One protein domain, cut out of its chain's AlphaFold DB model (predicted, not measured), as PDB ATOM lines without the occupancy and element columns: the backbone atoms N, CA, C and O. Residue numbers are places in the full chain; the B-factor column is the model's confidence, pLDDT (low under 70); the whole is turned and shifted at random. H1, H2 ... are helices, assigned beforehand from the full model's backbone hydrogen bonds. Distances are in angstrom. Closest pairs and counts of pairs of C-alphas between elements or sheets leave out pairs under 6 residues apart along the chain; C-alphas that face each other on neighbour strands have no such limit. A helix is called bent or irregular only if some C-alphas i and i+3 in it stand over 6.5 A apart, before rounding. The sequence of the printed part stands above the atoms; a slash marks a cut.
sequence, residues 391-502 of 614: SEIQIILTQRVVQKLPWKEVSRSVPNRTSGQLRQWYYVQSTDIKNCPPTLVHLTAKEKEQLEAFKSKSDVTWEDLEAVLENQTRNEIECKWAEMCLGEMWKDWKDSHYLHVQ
ATOM      1  N   SER A 391     -17.155  40.522   7.154       94.50
ATOM      2  CA  SER A 391     -17.593  41.872   6.781       94.50
ATOM      3  C   SER A 391     -19.104  41.981   6.533       94.50
ATOM      4  O   SER A 391     -19.719  42.962   6.952       94.50
ATOM      5  N   GLU A 392     -19.756  40.966   5.947       94.88
ATOM      6  CA  GLU A 392     -21.226  40.926   5.867       94.88
ATOM      7  C   GLU A 392     -21.862  40.885   7.269       94.88
ATOM      8  O   GLU A 392     -22.850  41.579   7.514       94.88
ATOM      9  N   ILE A 393     -21.283  40.119   8.203       95.06
ATOM     10  CA  ILE A 393     -21.752  40.013   9.594       95.06
ATOM     11  C   ILE A 393     -21.547  41.321  10.359       95.06
ATOM     12  O   ILE A 393     -22.485  41.790  10.999       95.06
ATOM     13  N   GLN A 394     -20.372  41.945  10.249       95.56
ATOM     14  CA  GLN A 394     -20.081  43.260  10.830       95.56
ATOM     15  C   GLN A 394     -21.139  44.285  10.397       95.56
ATOM     16  O   GLN A 394     -21.747  44.947  11.238       95.56
ATOM     17  N   ILE A 395     -21.443  44.355   9.095       95.50
ATOM     18  CA  ILE A 395     -22.478  45.248   8.555       95.50
ATOM     19  C   ILE A 395     -23.861  44.917   9.137       95.50
ATOM     20  O   ILE A 395     -24.571  45.835   9.556       95.50
ATOM     21  N   ILE A 396     -24.251  43.637   9.208       96.00
ATOM     22  CA  ILE A 396     -25.533  43.230   9.810       96.00
ATOM     23  C   ILE A 396     -25.599  43.663  11.279       96.00
ATOM     24  O   ILE A 396     -26.580  44.290  11.673       96.00
ATOM     25  N   LEU A 397     -24.582  43.353  12.084       95.50
ATOM     26  CA  LEU A 397     -24.566  43.620  13.521       95.50
ATOM     27  C   LEU A 397     -24.554  45.126  13.815       95.50
ATOM     28  O   LEU A 397     -25.458  45.620  14.492       95.50
ATOM     29  N   THR A 398     -23.618  45.887  13.242       95.38
ATOM     30  CA  THR A 398     -23.534  47.337  13.465       95.38
ATOM     31  C   THR A 398     -24.807  48.057  12.999       95.38
ATOM     32  O   THR A 398     -25.350  48.887  13.730       95.38
ATOM     33  N   GLN A 399     -25.351  47.723  11.821       96.25
ATOM     34  CA  GLN A 399     -26.539  48.420  11.310       96.25
ATOM     35  C   GLN A 399     -27.845  47.971  11.984       96.25
ATOM     36  O   GLN A 399     -28.742  48.793  12.181       96.25
ATOM     37  N   ARG A 400     -27.980  46.693  12.365       95.50
ATOM     38  CA  ARG A 400     -29.223  46.168  12.956       95.50
ATOM     39  C   ARG A 400     -29.306  46.336  14.471       95.50
ATOM     40  O   ARG A 400     -30.410  46.543  14.968       95.50
ATOM     41  N   VAL A 401     -28.189  46.235  15.188       94.44
ATOM     42  CA  VAL A 401     -28.150  46.280  16.661       94.44
ATOM     43  C   VAL A 401     -27.869  47.697  17.147       94.44
ATOM     44  O   VAL A 401     -28.693  48.268  17.860       94.44
ATOM     45  N   VAL A 402     -26.753  48.285  16.704       93.94
ATOM     46  CA  VAL A 402     -26.296  49.604  17.171       93.94
ATOM     47  C   VAL A 402     -27.139  50.717  16.544       93.94
ATOM     48  O   VAL A 402     -27.748  51.514  17.252       93.94
ATOM     49  N   GLN A 403     -27.258  50.730  15.212       95.00
ATOM     50  CA  GLN A 403     -28.022  51.758  14.482       95.00
ATOM     51  C   GLN A 403     -29.530  51.450  14.370       95.00
ATOM     52  O   GLN A 403     -30.309  52.305  13.952       95.00
ATOM     53  N   LYS A 404     -29.960  50.234  14.745       94.94
ATOM     54  CA  LYS A 404     -31.368  49.773  14.784       94.94
ATOM     55  C   LYS A 404     -32.128  49.876  13.447       94.94
ATOM     56  O   LYS A 404     -33.361  49.809  13.425       94.94
ATOM     57  N   LEU A 405     -31.406  49.952  12.324       96.69
ATOM     58  CA  LEU A 405     -31.950  50.226  10.990       96.69
ATOM     59  C   LEU A 405     -32.939  49.151  10.501       96.69
ATOM     60  O   LEU A 405     -32.828  47.967  10.855       96.69
ATOM     61  N   PRO A 406     -33.922  49.526   9.659       96.56
ATOM     62  CA  PRO A 406     -34.872  48.583   9.087       96.56
ATOM     63  C   PRO A 406     -34.189  47.646   8.082       96.56
ATOM     64  O   PRO A 406     -33.364  48.057   7.273       96.56
ATOM     65  N   TRP A 407     -34.621  46.384   8.038       95.38
ATOM     66  CA  TRP A 407     -34.043  45.339   7.173       95.38
ATOM     67  C   TRP A 407     -33.928  45.676   5.675       95.38
ATOM     68  O   TRP A 407     -33.106  45.075   4.991       95.38
ATOM     69  N   LYS A 408     -34.738  46.613   5.159       95.38
ATOM     70  CA  LYS A 408     -34.656  47.108   3.768       95.38
ATOM     71  C   LYS A 408     -33.389  47.931   3.505       95.38
ATOM     72  O   LYS A 408     -32.933  47.992   2.368       95.38
ATOM     73  N   GLU A 409     -32.867  48.581   4.537       96.50
ATOM     74  CA  GLU A 409     -31.697  49.454   4.487       96.50
ATOM     75  C   GLU A 409     -30.411  48.663   4.723       96.50
ATOM     76  O   GLU A 409     -29.495  48.767   3.916       96.50
ATOM     77  N   VAL A 410     -30.410  47.738   5.691       96.81
ATOM     78  CA  VAL A 410     -29.307  46.776   5.889       96.81
ATOM     79  C   VAL A 410     -29.021  45.977   4.601       96.81
ATOM     80  O   VAL A 410     -27.868  45.755   4.239       96.81
ATOM     81  N   SER A 411     -30.056  45.622   3.823       96.19
ATOM     82  CA  SER A 411     -29.891  44.968   2.511       96.19
ATOM     83  C   SER A 411     -29.388  45.863   1.369       96.19
ATOM     84  O   SER A 411     -29.138  45.353   0.282       96.19
ATOM     85  N   ARG A 412     -29.247  47.182   1.567       96.06
ATOM     86  CA  ARG A 412     -28.535  48.060   0.616       96.06
ATOM     87  C   ARG A 412     -27.027  47.982   0.835       96.06
ATOM     88  O   ARG A 412     -26.279  47.966  -0.134       96.06
ATOM     89  N   SER A 413     -26.617  47.892   2.098       95.62
ATOM     90  CA  SER A 413     -25.224  47.761   2.534       95.62
ATOM     91  C   SER A 413     -24.625  46.393   2.197       95.62
ATOM     92  O   SER A 413     -23.426  46.289   1.972       95.62
ATOM     93  N   VAL A 414     -25.461  45.349   2.114       94.56
ATOM     94  CA  VAL A 414     -25.063  43.994   1.694       94.56
ATOM     95  C   VAL A 414     -25.769  43.601   0.380       94.56
ATOM     96  O   VAL A 414     -26.673  42.763   0.386       94.56
ATOM     97  N   PRO A 415     -25.385  44.179  -0.779       91.62
ATOM     98  CA  PRO A 415     -26.097  43.988  -2.051       91.62
ATOM     99  C   PRO A 415     -26.020  42.552  -2.604       91.62
ATOM    100  O   PRO A 415     -26.804  42.178  -3.477       91.62
ATOM    101  N   ASN A 416     -25.103  41.727  -2.089       92.81
ATOM    102  CA  ASN A 416     -24.971  40.313  -2.446       92.81
ATOM    103  C   ASN A 416     -26.040  39.407  -1.802       92.81
ATOM    104  O   ASN A 416     -26.159  38.242  -2.194       92.81
ATOM    105  N   ARG A 417     -26.817  39.910  -0.830       94.81
ATOM    106  CA  ARG A 417     -27.755  39.123  -0.014       94.81
ATOM    107  C   ARG A 417     -29.160  39.715  -0.051       94.81
ATOM    108  O   ARG A 417     -29.360  40.924  -0.067       94.81
ATOM    109  N   THR A 418     -30.169  38.852  -0.009       95.50
ATOM    110  CA  THR A 418     -31.562  39.291   0.145       95.50
ATOM    111  C   THR A 418     -31.872  39.615   1.607       95.50
ATOM    112  O   THR A 418     -31.378  38.950   2.517       95.50
ATOM    113  N   SER A 419     -32.771  40.570   1.859       94.94
ATOM    114  CA  SER A 419     -33.226  40.897   3.224       94.94
ATOM    115  C   SER A 419     -33.909  39.729   3.955       94.94
ATOM    116  O   SER A 419     -34.007  39.761   5.180       94.94
ATOM    117  N   GLY A 420     -34.344  38.686   3.235       94.81
ATOM    118  CA  GLY A 420     -34.780  37.414   3.816       94.81
ATOM    119  C   GLY A 420     -33.615  36.606   4.396       94.81
ATOM    120  O   GLY A 420     -33.693  36.173   5.538       94.81
ATOM    121  N   GLN A 421     -32.503  36.483   3.662       95.06
ATOM    122  CA  GLN A 421     -31.288  35.818   4.157       95.06
ATOM    123  C   GLN A 421     -30.674  36.565   5.349       95.06
ATOM    124  O   GLN A 421     -30.265  35.919   6.306       95.06
ATOM    125  N   LEU A 422     -30.669  37.907   5.334       95.75
ATOM    126  CA  LEU A 422     -30.187  38.706   6.473       95.75
ATOM    127  C   LEU A 422     -31.005  38.446   7.749       95.75
ATOM    128  O   LEU A 422     -30.443  38.306   8.832       95.75
ATOM    129  N   ARG A 423     -32.337  38.339   7.617       94.75
ATOM    130  CA  ARG A 423     -33.230  37.964   8.723       94.75
ATOM    131  C   ARG A 423     -32.990  36.528   9.182       94.75
ATOM    132  O   ARG A 423     -32.905  36.313  10.382       94.75
ATOM    133  N   GLN A 424     -32.875  35.573   8.258       94.56
ATOM    134  CA  GLN A 424     -32.649  34.165   8.598       94.56
ATOM    135  C   GLN A 424     -31.345  33.989   9.382       94.56
ATOM    136  O   GLN A 424     -31.346  33.346  10.428       94.56
ATOM    137  N   TRP A 425     -30.258  34.620   8.929       94.50
ATOM    138  CA  TRP A 425     -29.000  34.613   9.667       94.50
ATOM    139  C   TRP A 425     -29.167  35.252  11.052       94.50
ATOM    140  O   TRP A 425     -28.851  34.631  12.059       94.50
ATOM    141  N   TYR A 426     -29.761  36.446  11.135       95.12
ATOM    142  CA  TYR A 426     -29.890  37.164  12.406       95.12
ATOM    143  C   TYR A 426     -30.799  36.474  13.434       95.12
ATOM    144  O   TYR A 426     -30.489  36.503  14.620       95.12
ATOM    145  N   TYR A 427     -31.922  35.882  13.023       93.06
ATOM    146  CA  TYR A 427     -32.873  35.274  13.960       93.06
ATOM    147  C   TYR A 427     -32.601  33.794  14.244       93.06
ATOM    148  O   TYR A 427     -32.982  33.337  15.317       93.06
ATOM    149  N   VAL A 428     -31.960  33.067  13.319       91.44
ATOM    150  CA  VAL A 428     -31.738  31.617  13.440       91.44
ATOM    151  C   VAL A 428     -30.258  31.259  13.521       91.44
ATOM    152  O   VAL A 428     -29.882  30.550  14.430       91.44
ATOM    153  N   GLN A 429     -29.386  31.755  12.641       88.62
ATOM    154  CA  GLN A 429     -27.965  31.345  12.678       88.62
ATOM    155  C   GLN A 429     -27.162  32.076  13.768       88.62
ATOM    156  O   GLN A 429     -26.174  31.559  14.273       88.62
ATOM    157  N   SER A 430     -27.603  33.267  14.186       91.12
ATOM    158  CA  SER A 430     -26.964  33.998  15.284       91.12
ATOM    159  C   SER A 430     -27.335  33.478  16.680       91.12
ATOM    160  O   SER A 430     -26.785  33.977  17.660       91.12
ATOM    161  N   THR A 431     -28.227  32.480  16.810       90.00
ATOM    162  CA  THR A 431     -28.458  31.827  18.113       90.00
ATOM    163  C   THR A 431     -27.203  31.137  18.597       90.00
ATOM    164  O   THR A 431     -26.859  31.281  19.759       90.00
ATOM    165  N   ASP A 432     -26.473  30.478  17.707       88.75
ATOM    166  CA  ASP A 432     -25.283  29.702  18.058       88.75
ATOM    167  C   ASP A 432     -24.166  30.652  18.521       88.75
ATOM    168  O   ASP A 432     -23.520  30.430  19.542       88.75
ATOM    169  N   ILE A 433     -24.070  31.809  17.855       90.31
ATOM    170  CA  ILE A 433     -23.174  32.917  18.209       90.31
ATOM    171  C   ILE A 433     -23.524  33.526  19.583       90.31
ATOM    172  O   ILE A 433     -22.643  33.916  20.349       90.31
ATOM    173  N   LYS A 434     -24.812  33.589  19.945       89.88
ATOM    174  CA  LYS A 434     -25.256  34.046  21.279       89.88
ATOM    175  C   LYS A 434     -25.085  32.973  22.343       89.88
ATOM    176  O   LYS A 434     -24.714  33.303  23.465       89.88
ATOM    177  N   ASN A 435     -25.311  31.715  21.994       88.56
ATOM    178  CA  ASN A 435     -25.251  30.566  22.890       88.56
ATOM    179  C   ASN A 435     -23.815  30.084  23.139       88.56
ATOM    180  O   ASN A 435     -23.608  29.285  24.048       88.56
ATOM    181  N   CYS A 436     -22.822  30.607  22.402       82.38
ATOM    182  CA  CYS A 436     -21.402  30.474  22.728       82.38
ATOM    183  C   CYS A 436     -21.169  30.637  24.243       82.38
ATOM    184  O   CYS A 436     -21.514  31.699  24.796       82.38
ATOM    185  N   PRO A 437     -20.570  29.637  24.921       75.50
ATOM    186  CA  PRO A 437     -20.169  29.795  26.309       75.50
ATOM    187  C   PRO A 437     -19.145  30.939  26.413       75.50
ATOM    188  O   PRO A 437     -18.417  31.191  25.447       75.50
ATOM    189  N   PRO A 438     -19.062  31.651  27.554       68.38
ATOM    190  CA  PRO A 438     -18.017  32.646  27.770       68.38
ATOM    191  C   PRO A 438     -16.645  31.998  27.561       68.38
ATOM    192  O   PRO A 438     -16.279  31.078  28.292       68.38
ATOM    193  N   THR A 439     -15.912  32.421  26.528       62.53
ATOM    194  CA  THR A 439     -14.676  31.737  26.142       62.53
ATOM    195  C   THR A 439     -13.627  31.925  27.232       62.53
ATOM    196  O   THR A 439     -13.184  33.043  27.492       62.53
ATOM    197  N   LEU A 440     -13.222  30.821  27.860       55.72
ATOM    198  CA  LEU A 440     -12.293  30.809  28.999       55.72
ATOM    199  C   LEU A 440     -10.902  31.366  28.625       55.72
ATOM    200  O   LEU A 440     -10.175  31.872  29.478       55.72
ATOM    201  N   VAL A 441     -10.559  31.330  27.333       68.69
ATOM    202  CA  VAL A 441      -9.382  31.986  26.754       68.69
ATOM    203  C   VAL A 441      -9.697  33.451  26.434       68.69
ATOM    204  O   VAL A 441     -10.300  33.763  25.400       68.69
ATOM    205  N   HIS A 442      -9.238  34.353  27.306       73.94
ATOM    206  CA  HIS A 442      -9.221  35.789  27.035       73.94
ATOM    207  C   HIS A 442      -8.367  36.109  25.797       73.94
ATOM    208  O   HIS A 442      -7.168  35.846  25.779       73.94
ATOM    209  N   LEU A 443      -8.991  36.757  24.808       82.38
ATOM    210  CA  LEU A 443      -8.349  37.366  23.636       82.38
ATOM    211  C   LEU A 443      -7.112  38.193  24.042       82.38
ATOM    212  O   LEU A 443      -7.259  39.165  24.800       82.38
ATOM    213  N   THR A 444      -5.921  37.854  23.533       88.25
ATOM    214  CA  THR A 444      -4.700  38.613  23.862       88.25
ATOM    215  C   THR A 444      -4.723  40.013  23.240       88.25
ATOM    216  O   THR A 444      -5.450  40.289  22.284       88.25
ATOM    217  N   ALA A 445      -3.923  40.937  23.784       89.56
ATOM    218  CA  ALA A 445      -3.872  42.317  23.288       89.56
ATOM    219  C   ALA A 445      -3.472  42.395  21.800       89.56
ATOM    220  O   ALA A 445      -4.059  43.171  21.051       89.56
ATOM    221  N   LYS A 446      -2.539  41.532  21.372       91.00
ATOM    222  CA  LYS A 446      -2.074  41.425  19.983       91.00
ATOM    223  C   LYS A 446      -3.185  40.927  19.049       91.00
ATOM    224  O   LYS A 446      -3.425  41.539  18.014       91.00
ATOM    225  N   GLU A 447      -3.904  39.870  19.434       91.19
ATOM    226  CA  GLU A 447      -5.057  39.376  18.665       91.19
ATOM    227  C   GLU A 447      -6.123  40.472  18.497       91.19
ATOM    228  O   GLU A 447      -6.612  40.687  17.392       91.19
ATOM    229  N   LYS A 448      -6.446  41.222  19.563       91.56
ATOM    230  CA  LYS A 448      -7.412  42.336  19.501       91.56
ATOM    231  C   LYS A 448      -6.982  43.439  18.533       91.56
ATOM    232  O   LYS A 448      -7.808  43.920  17.763       91.56
ATOM    233  N   GLU A 449      -5.706  43.821  18.547       93.31
ATOM    234  CA  GLU A 449      -5.150  44.806  17.612       93.31
ATOM    235  C   GLU A 449      -5.240  44.314  16.156       93.31
ATOM    236  O   GLU A 449      -5.682  45.051  15.274       93.31
ATOM    237  N   GLN A 450      -4.917  43.040  15.908       93.00
ATOM    238  CA  GLN A 450      -5.051  42.428  14.584       93.00
ATOM    239  C   GLN A 450      -6.519  42.362  14.119       93.00
ATOM    240  O   GLN A 450      -6.799  42.625  12.949       93.00
ATOM    241  N   LEU A 451      -7.469  42.078  15.017       91.44
ATOM    242  CA  LEU A 451      -8.904  42.052  14.710       91.44
ATOM    243  C   LEU A 451      -9.475  43.453  14.410       91.44
ATOM    244  O   LEU A 451     -10.185  43.615  13.416       91.44
ATOM    245  N   GLU A 452      -9.114  44.494  15.168       92.31
ATOM    246  CA  GLU A 452      -9.486  45.881  14.830       92.31
ATOM    247  C   GLU A 452      -8.835  46.340  13.504       92.31
ATOM    248  O   GLU A 452      -9.457  47.054  12.710       92.31
ATOM    249  N   ALA A 453      -7.630  45.856  13.178       93.56
ATOM    250  CA  ALA A 453      -7.021  46.073  11.863       93.56
ATOM    251  C   ALA A 453      -7.763  45.339  10.720       93.56
ATOM    252  O   ALA A 453      -7.754  45.816   9.582       93.56
ATOM    253  N   PHE A 454      -8.440  44.216  10.988       93.31
ATOM    254  CA  PHE A 454      -9.344  43.563  10.029       93.31
ATOM    255  C   PHE A 454     -10.675  44.304   9.866       93.31
ATOM    256  O   PHE A 454     -11.154  44.430   8.746       93.31
ATOM    257  N   LYS A 455     -11.234  44.873  10.938       92.38
ATOM    258  CA  LYS A 455     -12.486  45.666  10.952       92.38
ATOM    259  C   LYS A 455     -12.489  46.861   9.983       92.38
ATOM    260  O   LYS A 455     -13.557  47.358   9.622       92.38
ATOM    261  N   SER A 456     -11.297  47.309   9.575       91.00
ATOM    262  CA  SER A 456     -11.050  48.385   8.600       91.00
ATOM    263  C   SER A 456     -10.887  47.902   7.146       91.00
ATOM    264  O   SER A 456     -10.789  48.726   6.238       91.00
ATOM    265  N   LYS A 457     -10.845  46.585   6.901       91.25
ATOM    266  CA  LYS A 457     -10.729  45.964   5.571       91.25
ATOM    267  C   LYS A 457     -12.104  45.443   5.133       91.25
ATOM    268  O   LYS A 457     -12.822  44.844   5.925       91.25
ATOM    269  N   SER A 458     -12.475  45.625   3.867       82.12
ATOM    270  CA  SER A 458     -13.760  45.127   3.336       82.12
ATOM    271  C   SER A 458     -13.760  43.620   3.046       82.12
ATOM    272  O   SER A 458     -14.792  42.957   3.181       82.12
ATOM    273  N   ASP A 459     -12.597  43.084   2.674       87.69
ATOM    274  CA  ASP A 459     -12.465  41.805   1.963       87.69
ATOM    275  C   ASP A 459     -11.930  40.680   2.871       87.69
ATOM    276  O   ASP A 459     -11.297  39.740   2.402       87.69
ATOM    277  N   VAL A 460     -12.173  40.783   4.182       92.88
ATOM    278  CA  VAL A 460     -11.743  39.793   5.185       92.88
ATOM    279  C   VAL A 460     -12.480  38.471   4.982       92.88
ATOM    280  O   VAL A 460     -13.714  38.442   4.951       92.88
ATOM    281  N   THR A 461     -11.726  37.382   4.869       94.75
ATOM    282  CA  THR A 461     -12.238  36.008   4.805       94.75
ATOM    283  C   THR A 461     -12.273  35.365   6.198       94.75
ATOM    284  O   THR A 461     -11.792  35.947   7.168       94.75
ATOM    285  N   TRP A 462     -12.876  34.181   6.343       93.50
ATOM    286  CA  TRP A 462     -12.807  33.465   7.630       93.50
ATOM    287  C   TRP A 462     -11.429  32.870   7.855       93.50
ATOM    288  O   TRP A 462     -10.925  32.860   8.968       93.50
ATOM    289  N   GLU A 463     -10.818  32.452   6.762       93.38
ATOM    290  CA  GLU A 463      -9.501  31.871   6.649       93.38
ATOM    291  C   GLU A 463      -8.420  32.871   7.129       93.38
ATOM    292  O   GLU A 463      -7.500  32.479   7.842       93.38
ATOM    293  N   ASP A 464      -8.587  34.178   6.864       93.75
ATOM    294  CA  ASP A 464      -7.739  35.253   7.423       93.75
ATOM    295  C   ASP A 464      -7.848  35.391   8.956       93.75
ATOM    296  O   ASP A 464      -6.882  35.780   9.618       93.75
ATOM    297  N   LEU A 465      -9.030  35.123   9.525       92.56
ATOM    298  CA  LEU A 465      -9.284  35.216  10.968       92.56
ATOM    299  C   LEU A 465      -8.833  33.944  11.695       92.56
ATOM    300  O   LEU A 465      -8.210  34.034  12.751       92.56
ATOM    301  N   GLU A 466      -9.087  32.775  11.105       93.38
ATOM    302  CA  GLU A 466      -8.592  31.468  11.554       93.38
ATOM    303  C   GLU A 466      -7.049  31.439  11.576       93.38
ATOM    304  O   GLU A 466      -6.465  30.934  12.531       93.38
ATOM    305  N   ALA A 467      -6.379  32.087  10.611       92.31
ATOM    306  CA  ALA A 467      -4.918  32.238  10.574       92.31
ATOM    307  C   ALA A 467      -4.328  33.253  11.584       92.31
ATOM    308  O   ALA A 467      -3.112  33.322  11.741       92.31
ATOM    309  N   VAL A 468      -5.153  34.062  12.259       91.94
ATOM    310  CA  VAL A 468      -4.714  34.956  13.355       91.94
ATOM    311  C   VAL A 468      -5.127  34.424  14.728       91.94
ATOM    312  O   VAL A 468      -4.475  34.731  15.725       91.94
ATOM    313  N   LEU A 469      -6.167  33.596  14.781       88.94
ATOM    314  CA  LEU A 469      -6.683  32.950  15.986       88.94
ATOM    315  C   LEU A 469      -6.354  31.453  15.981       88.94
ATOM    316  O   LEU A 469      -7.210  30.607  16.252       88.94
ATOM    317  N   GLU A 470      -5.087  31.139  15.687       80.88
ATOM    318  CA  GLU A 470      -4.533  29.788  15.763       80.88
ATOM    319  C   GLU A 470      -4.946  29.123  17.094       80.88
ATOM    320  O   GLU A 470      -4.786  29.705  18.172       80.88
ATOM    321  N   ASN A 471      -5.451  27.886  17.019       84.06
ATOM    322  CA  ASN A 471      -6.026  27.082  18.117       84.06
ATOM    323  C   ASN A 471      -7.473  27.408  18.569       84.06
ATOM    324  O   ASN A 471      -7.937  26.776  19.517       84.06
ATOM    325  N   GLN A 472      -8.213  28.322  17.930       87.50
ATOM    326  CA  GLN A 472      -9.617  28.617  18.295       87.50
ATOM    327  C   GLN A 472     -10.610  27.947  17.331       87.50
ATOM    328  O   GLN A 472     -10.352  27.855  16.131       87.50
ATOM    329  N   THR A 473     -11.763  27.470  17.823       90.25
ATOM    330  CA  THR A 473     -12.789  26.914  16.920       90.25
ATOM    331  C   THR A 473     -13.478  28.019  16.121       90.25
ATOM    332  O   THR A 473     -13.653  29.140  16.601       90.25
ATOM    333  N   ARG A 474     -13.947  27.700  14.908       89.56
ATOM    334  CA  ARG A 474     -14.660  28.657  14.046       89.56
ATOM    335  C   ARG A 474     -15.831  29.350  14.754       89.56
ATOM    336  O   ARG A 474     -16.021  30.548  14.583       89.56
ATOM    337  N   ASN A 475     -16.568  28.623  15.596       89.06
ATOM    338  CA  ASN A 475     -17.674  29.191  16.365       89.06
ATOM    339  C   ASN A 475     -17.169  30.220  17.392       89.06
ATOM    340  O   ASN A 475     -17.732  31.304  17.484       89.06
ATOM    341  N   GLU A 476     -16.080  29.941  18.120       90.56
ATOM    342  CA  GLU A 476     -15.461  30.934  19.013       90.56
ATOM    343  C   GLU A 476     -14.972  32.171  18.253       90.56
ATOM    344  O   GLU A 476     -15.119  33.285  18.754       90.56
ATOM    345  N   ILE A 477     -14.427  31.989  17.047       92.06
ATOM    346  CA  ILE A 477     -13.977  33.074  16.168       92.06
ATOM    347  C   ILE A 477     -15.173  33.929  15.714       92.06
ATOM    348  O   ILE A 477     -15.121  35.153  15.827       92.06
ATOM    349  N   GLU A 478     -16.282  33.311  15.291       92.25
ATOM    350  CA  GLU A 478     -17.542  34.001  14.968       92.25
ATOM    351  C   GLU A 478     -18.090  34.784  16.180       92.25
ATOM    352  O   GLU A 478     -18.507  35.938  16.041       92.25
ATOM    353  N   CYS A 479     -18.016  34.208  17.383       91.50
ATOM    354  CA  CYS A 479     -18.445  34.840  18.635       91.50
ATOM    355  C   CYS A 479     -17.556  36.018  19.056       91.50
ATOM    356  O   CYS A 479     -18.070  37.087  19.385       91.50
ATOM    357  N   LYS A 480     -16.230  35.869  18.983       90.62
ATOM    358  CA  LYS A 480     -15.249  36.924  19.289       90.62
ATOM    359  C   LYS A 480     -15.294  38.069  18.273       90.62
ATOM    360  O   LYS A 480     -15.217  39.237  18.656       90.62
ATOM    361  N   TRP A 481     -15.498  37.755  16.992       93.31
ATOM    362  CA  TRP A 481     -15.738  38.754  15.949       93.31
ATOM    363  C   TRP A 481     -17.026  39.544  16.215       93.31
ATOM    364  O   TRP A 481     -17.023  40.775  16.141       93.31
ATOM    365  N   ALA A 482     -18.116  38.865  16.586       93.38
ATOM    366  CA  ALA A 482     -19.386  39.506  16.919       93.38
ATOM    367  C   ALA A 482     -19.312  40.369  18.197       93.38
ATOM    368  O   ALA A 482     -19.870  41.470  18.209       93.38
ATOM    369  N   GLU A 483     -18.578  39.930  19.228       92.69
ATOM    370  CA  GLU A 483     -18.289  40.723  20.432       92.69
ATOM    371  C   GLU A 483     -17.547  42.018  20.077       92.69
ATOM    372  O   GLU A 483     -18.003  43.105  20.429       92.69
ATOM    373  N   MET A 484     -16.469  41.941  19.289       91.75
ATOM    374  CA  MET A 484     -15.721  43.126  18.847       91.75
ATOM    375  C   MET A 484     -16.544  44.054  17.926       91.75
ATOM    376  O   MET A 484     -16.408  45.279  17.985       91.75
ATOM    377  N   CYS A 485     -17.426  43.502  17.088       92.56
ATOM    378  CA  CYS A 485     -18.306  44.286  16.212       92.56
ATOM    379  C   CYS A 485     -19.396  45.070  16.965       92.56
ATOM    380  O   CYS A 485     -19.915  46.052  16.424       92.56
ATOM    381  N   LEU A 486     -19.763  44.639  18.177       93.38
ATOM    382  CA  LEU A 486     -20.804  45.266  19.001       93.38
ATOM    383  C   LEU A 486     -20.259  46.030  20.218       93.38
ATOM    384  O   LEU A 486     -20.931  46.945  20.699       93.38
ATOM    385  N   GLY A 487     -19.067  45.687  20.707       92.75
ATOM    386  CA  GLY A 487     -18.461  46.290  21.892       92.75
ATOM    387  C   GLY A 487     -19.383  46.178  23.107       92.75
ATOM    388  O   GLY A 487     -19.851  45.096  23.453       92.75
ATOM    389  N   GLU A 488     -19.704  47.311  23.729       92.19
ATOM    390  CA  GLU A 488     -20.621  47.380  24.877       92.19
ATOM    391  C   GLU A 488     -22.005  46.767  24.583       92.19
ATOM    392  O   GLU A 488     -22.595  46.131  25.457       92.19
ATOM    393  N   MET A 489     -22.492  46.861  23.336       92.31
ATOM    394  CA  MET A 489     -23.789  46.305  22.923       92.31
ATOM    395  C   MET A 489     -23.801  44.775  22.760       92.31
ATOM    396  O   MET A 489     -24.857  44.204  22.482       92.31
ATOM    397  N   TRP A 490     -22.662  44.092  22.925       92.94
ATOM    398  CA  TRP A 490     -22.577  42.627  22.876       92.94
ATOM    399  C   TRP A 490     -23.505  41.965  23.900       92.94
ATOM    400  O   TRP A 490     -24.243  41.041  23.558       92.94
ATOM    401  N   LYS A 491     -23.523  42.484  25.137       91.94
ATOM    402  CA  LYS A 491     -24.329  41.945  26.244       91.94
ATOM    403  C   LYS A 491     -25.823  42.119  25.970       91.94
ATOM    404  O   LYS A 491     -26.525  41.122  25.850       91.94
ATOM    405  N   ASP A 492     -26.262  43.351  25.699       92.69
ATOM    406  CA  ASP A 492     -27.636  43.678  25.278       92.69
ATOM    407  C   ASP A 492     -28.149  42.774  24.139       92.69
ATOM    408  O   ASP A 492     -29.322  42.396  24.109       92.69
ATOM    409  N   TRP A 493     -27.284  42.431  23.177       93.50
ATOM    410  CA  TRP A 493     -27.637  41.608  22.018       93.50
ATOM    411  C   TRP A 493     -27.676  40.097  22.301       93.50
ATOM    412  O   TRP A 493     -28.514  39.392  21.726       93.50
ATOM    413  N   LYS A 494     -26.804  39.608  23.188       90.94
ATOM    414  CA  LYS A 494     -26.808  38.228  23.699       90.94
ATOM    415  C   LYS A 494     -28.047  38.000  24.575       90.94
ATOM    416  O   LYS A 494     -28.840  37.095  24.313       90.94
ATOM    417  N   ASP A 495     -28.297  38.914  25.509       90.06
ATOM    418  CA  ASP A 495     -29.428  38.886  26.445       90.06
ATOM    419  C   ASP A 495     -30.780  39.147  25.749       90.06
ATOM    420  O   ASP A 495     -31.833  38.708  26.216       90.06
ATOM    421  N   SER A 496     -30.764  39.785  24.572       85.75
ATOM    422  CA  SER A 496     -31.948  40.070  23.746       85.75
ATOM    423  C   SER A 496     -32.765  38.833  23.344       85.75
ATOM    424  O   SER A 496     -33.929  39.003  22.976       85.75
ATOM    425  N   HIS A 497     -32.195  37.622  23.354       64.38
ATOM    426  CA  HIS A 497     -32.966  36.385  23.156       64.38
ATOM    427  C   HIS A 497     -33.506  35.835  24.481       64.38
ATOM    428  O   HIS A 497     -34.685  35.488  24.557       64.38
ATOM    429  N   TYR A 498     -32.695  35.838  25.544       54.31
ATOM    430  CA  TYR A 498     -33.116  35.392  26.876       54.31
ATOM    431  C   TYR A 498     -34.307  36.192  27.412       54.31
ATOM    432  O   TYR A 498     -35.227  35.603  27.978       54.31
ATOM    433  N   LEU A 499     -34.355  37.506  27.173       45.62
ATOM    434  CA  LEU A 499     -35.461  38.351  27.629       45.62
ATOM    435  C   LEU A 499     -36.823  37.989  27.014       45.62
ATOM    436  O   LEU A 499     -37.833  38.230  27.668       45.62
ATOM    437  N   HIS A 500     -36.886  37.387  25.818       47.47
ATOM    438  CA  HIS A 500     -38.172  36.989  25.226       47.47
ATOM    439  C   HIS A 500     -38.784  35.758  25.915       47.47
ATOM    440  O   HIS A 500     -40.006  35.650  26.009       47.47
ATOM    441  N   VAL A 501     -37.934  34.868  26.439       43.53
ATOM    442  CA  VAL A 501     -38.339  33.666  27.183       43.53
ATOM    443  C   VAL A 501     -38.525  33.993  28.669       43.53
ATOM    444  O   VAL A 501     -39.564  33.714  29.261       43.53
ATOM    445  N   GLN A 502     -37.544  34.656  29.287       37.00
ATOM    446  CA  GLN A 502     -37.496  34.852  30.738       37.00
ATOM    447  C   GLN A 502     -38.496  35.904  31.256       37.00
ATOM    448  O   GLN A 502     -38.867  35.866  32.432       37.00
TER     449      GLN A 502
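What this domain is: This is residues 391 to 502 of the 614 residues of an uncharacterized protein of Blastomyces percursus (UniProt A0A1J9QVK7). The longest helix, H3, forms with H1 and H2 a group on one side of H6, which runs through the middle of the domain; H4 and H5 lie on the other side of H6, and H7 turns off from its last end at a corner. The helices mostly cross one another rather than run side by side. The printed part has 112 residues with seven named helices, H1 to H7 in order along the chain, and no named strand; the class is all helix. It is compact, with a radius of gyration of the C-alphas of 14.0 A, and spans 36 by 36 by 21 A.

Where its parts are: H3 is residues 419 to 435, 23.6 A long, with a kink of 31 degrees near residue 428; it is neither bent nor irregular, but only just: C-alphas 429 and 432 are 6.2 A apart. H1, residues 391 to 402, is 15.6 A long and begins at C-alpha 391 (-17.593, 41.872, 6.781). H2 is residues 407 to 413, 10.3 A. H6, residues 474 to 486, is 18.4 A long. H4 is residues 445 to 455, 15.4 A, and H5 residues 462 to 466, 6.1 A. H7, residues 489 to 502, is 19.5 A long and ends at C-alpha 502 (-37.496, 34.852, 30.738); it too is neither bent nor irregular, but only just: C-alphas 494 and 497 are 6.5 A apart.

How they stand to each other: H3 touches H2 with residues 419 to 423 alone, about perpendicular at 87 degrees; their closest C-alphas, of Ser 411 and Ser 419, are 5.3 A apart. H3 touches the hub, H6, with residues 432 to 434 alone, closest at the C-alphas of Ile 433 and Cys 479, 5.1 A. H1 and H2 form a helical hairpin, at a steep tilt of 43 degrees, opposite ways, closest at the C-alphas of Gln 399 and Val 410, 6.3 A. H1 touches H6 at a steep tilt of 45 degrees, the same way; the closest C-alphas, of Gln 394 and Cys 485, are 5.8 A apart. H4 and H6 only just touch, with 3 pairs of C-alphas within 8 A, the closest those of Leu 451 and Trp 481, 7.7 A. H5 and H6 also only just touch, closest at the C-alphas of Glu 466 and Arg 474, 7.1 A. H6 and H7 touch only at the corner, and only just, with 3 pairs; the closest C-alphas, of Glu 483 and Trp 490, are 5.3 A apart. H2 and H6 are apart. Every O i to N i+4 pair is within hydrogen-bond range in H1, H4, H5 and H6; in H3 9 of 13 are, in H7 6 of 10, and in H2 1 of 3, beside 2 of 4 O i to N i+3 pairs.

The domain as a whole: The two C-alphas farthest apart, of Asp 459 and Gln 502, are 38.8 A apart. The printed part has no cut, and no link is long. The mean pLDDT of the printed part is 88.7; residues 438 to 441 and 497 to 502 are under 70.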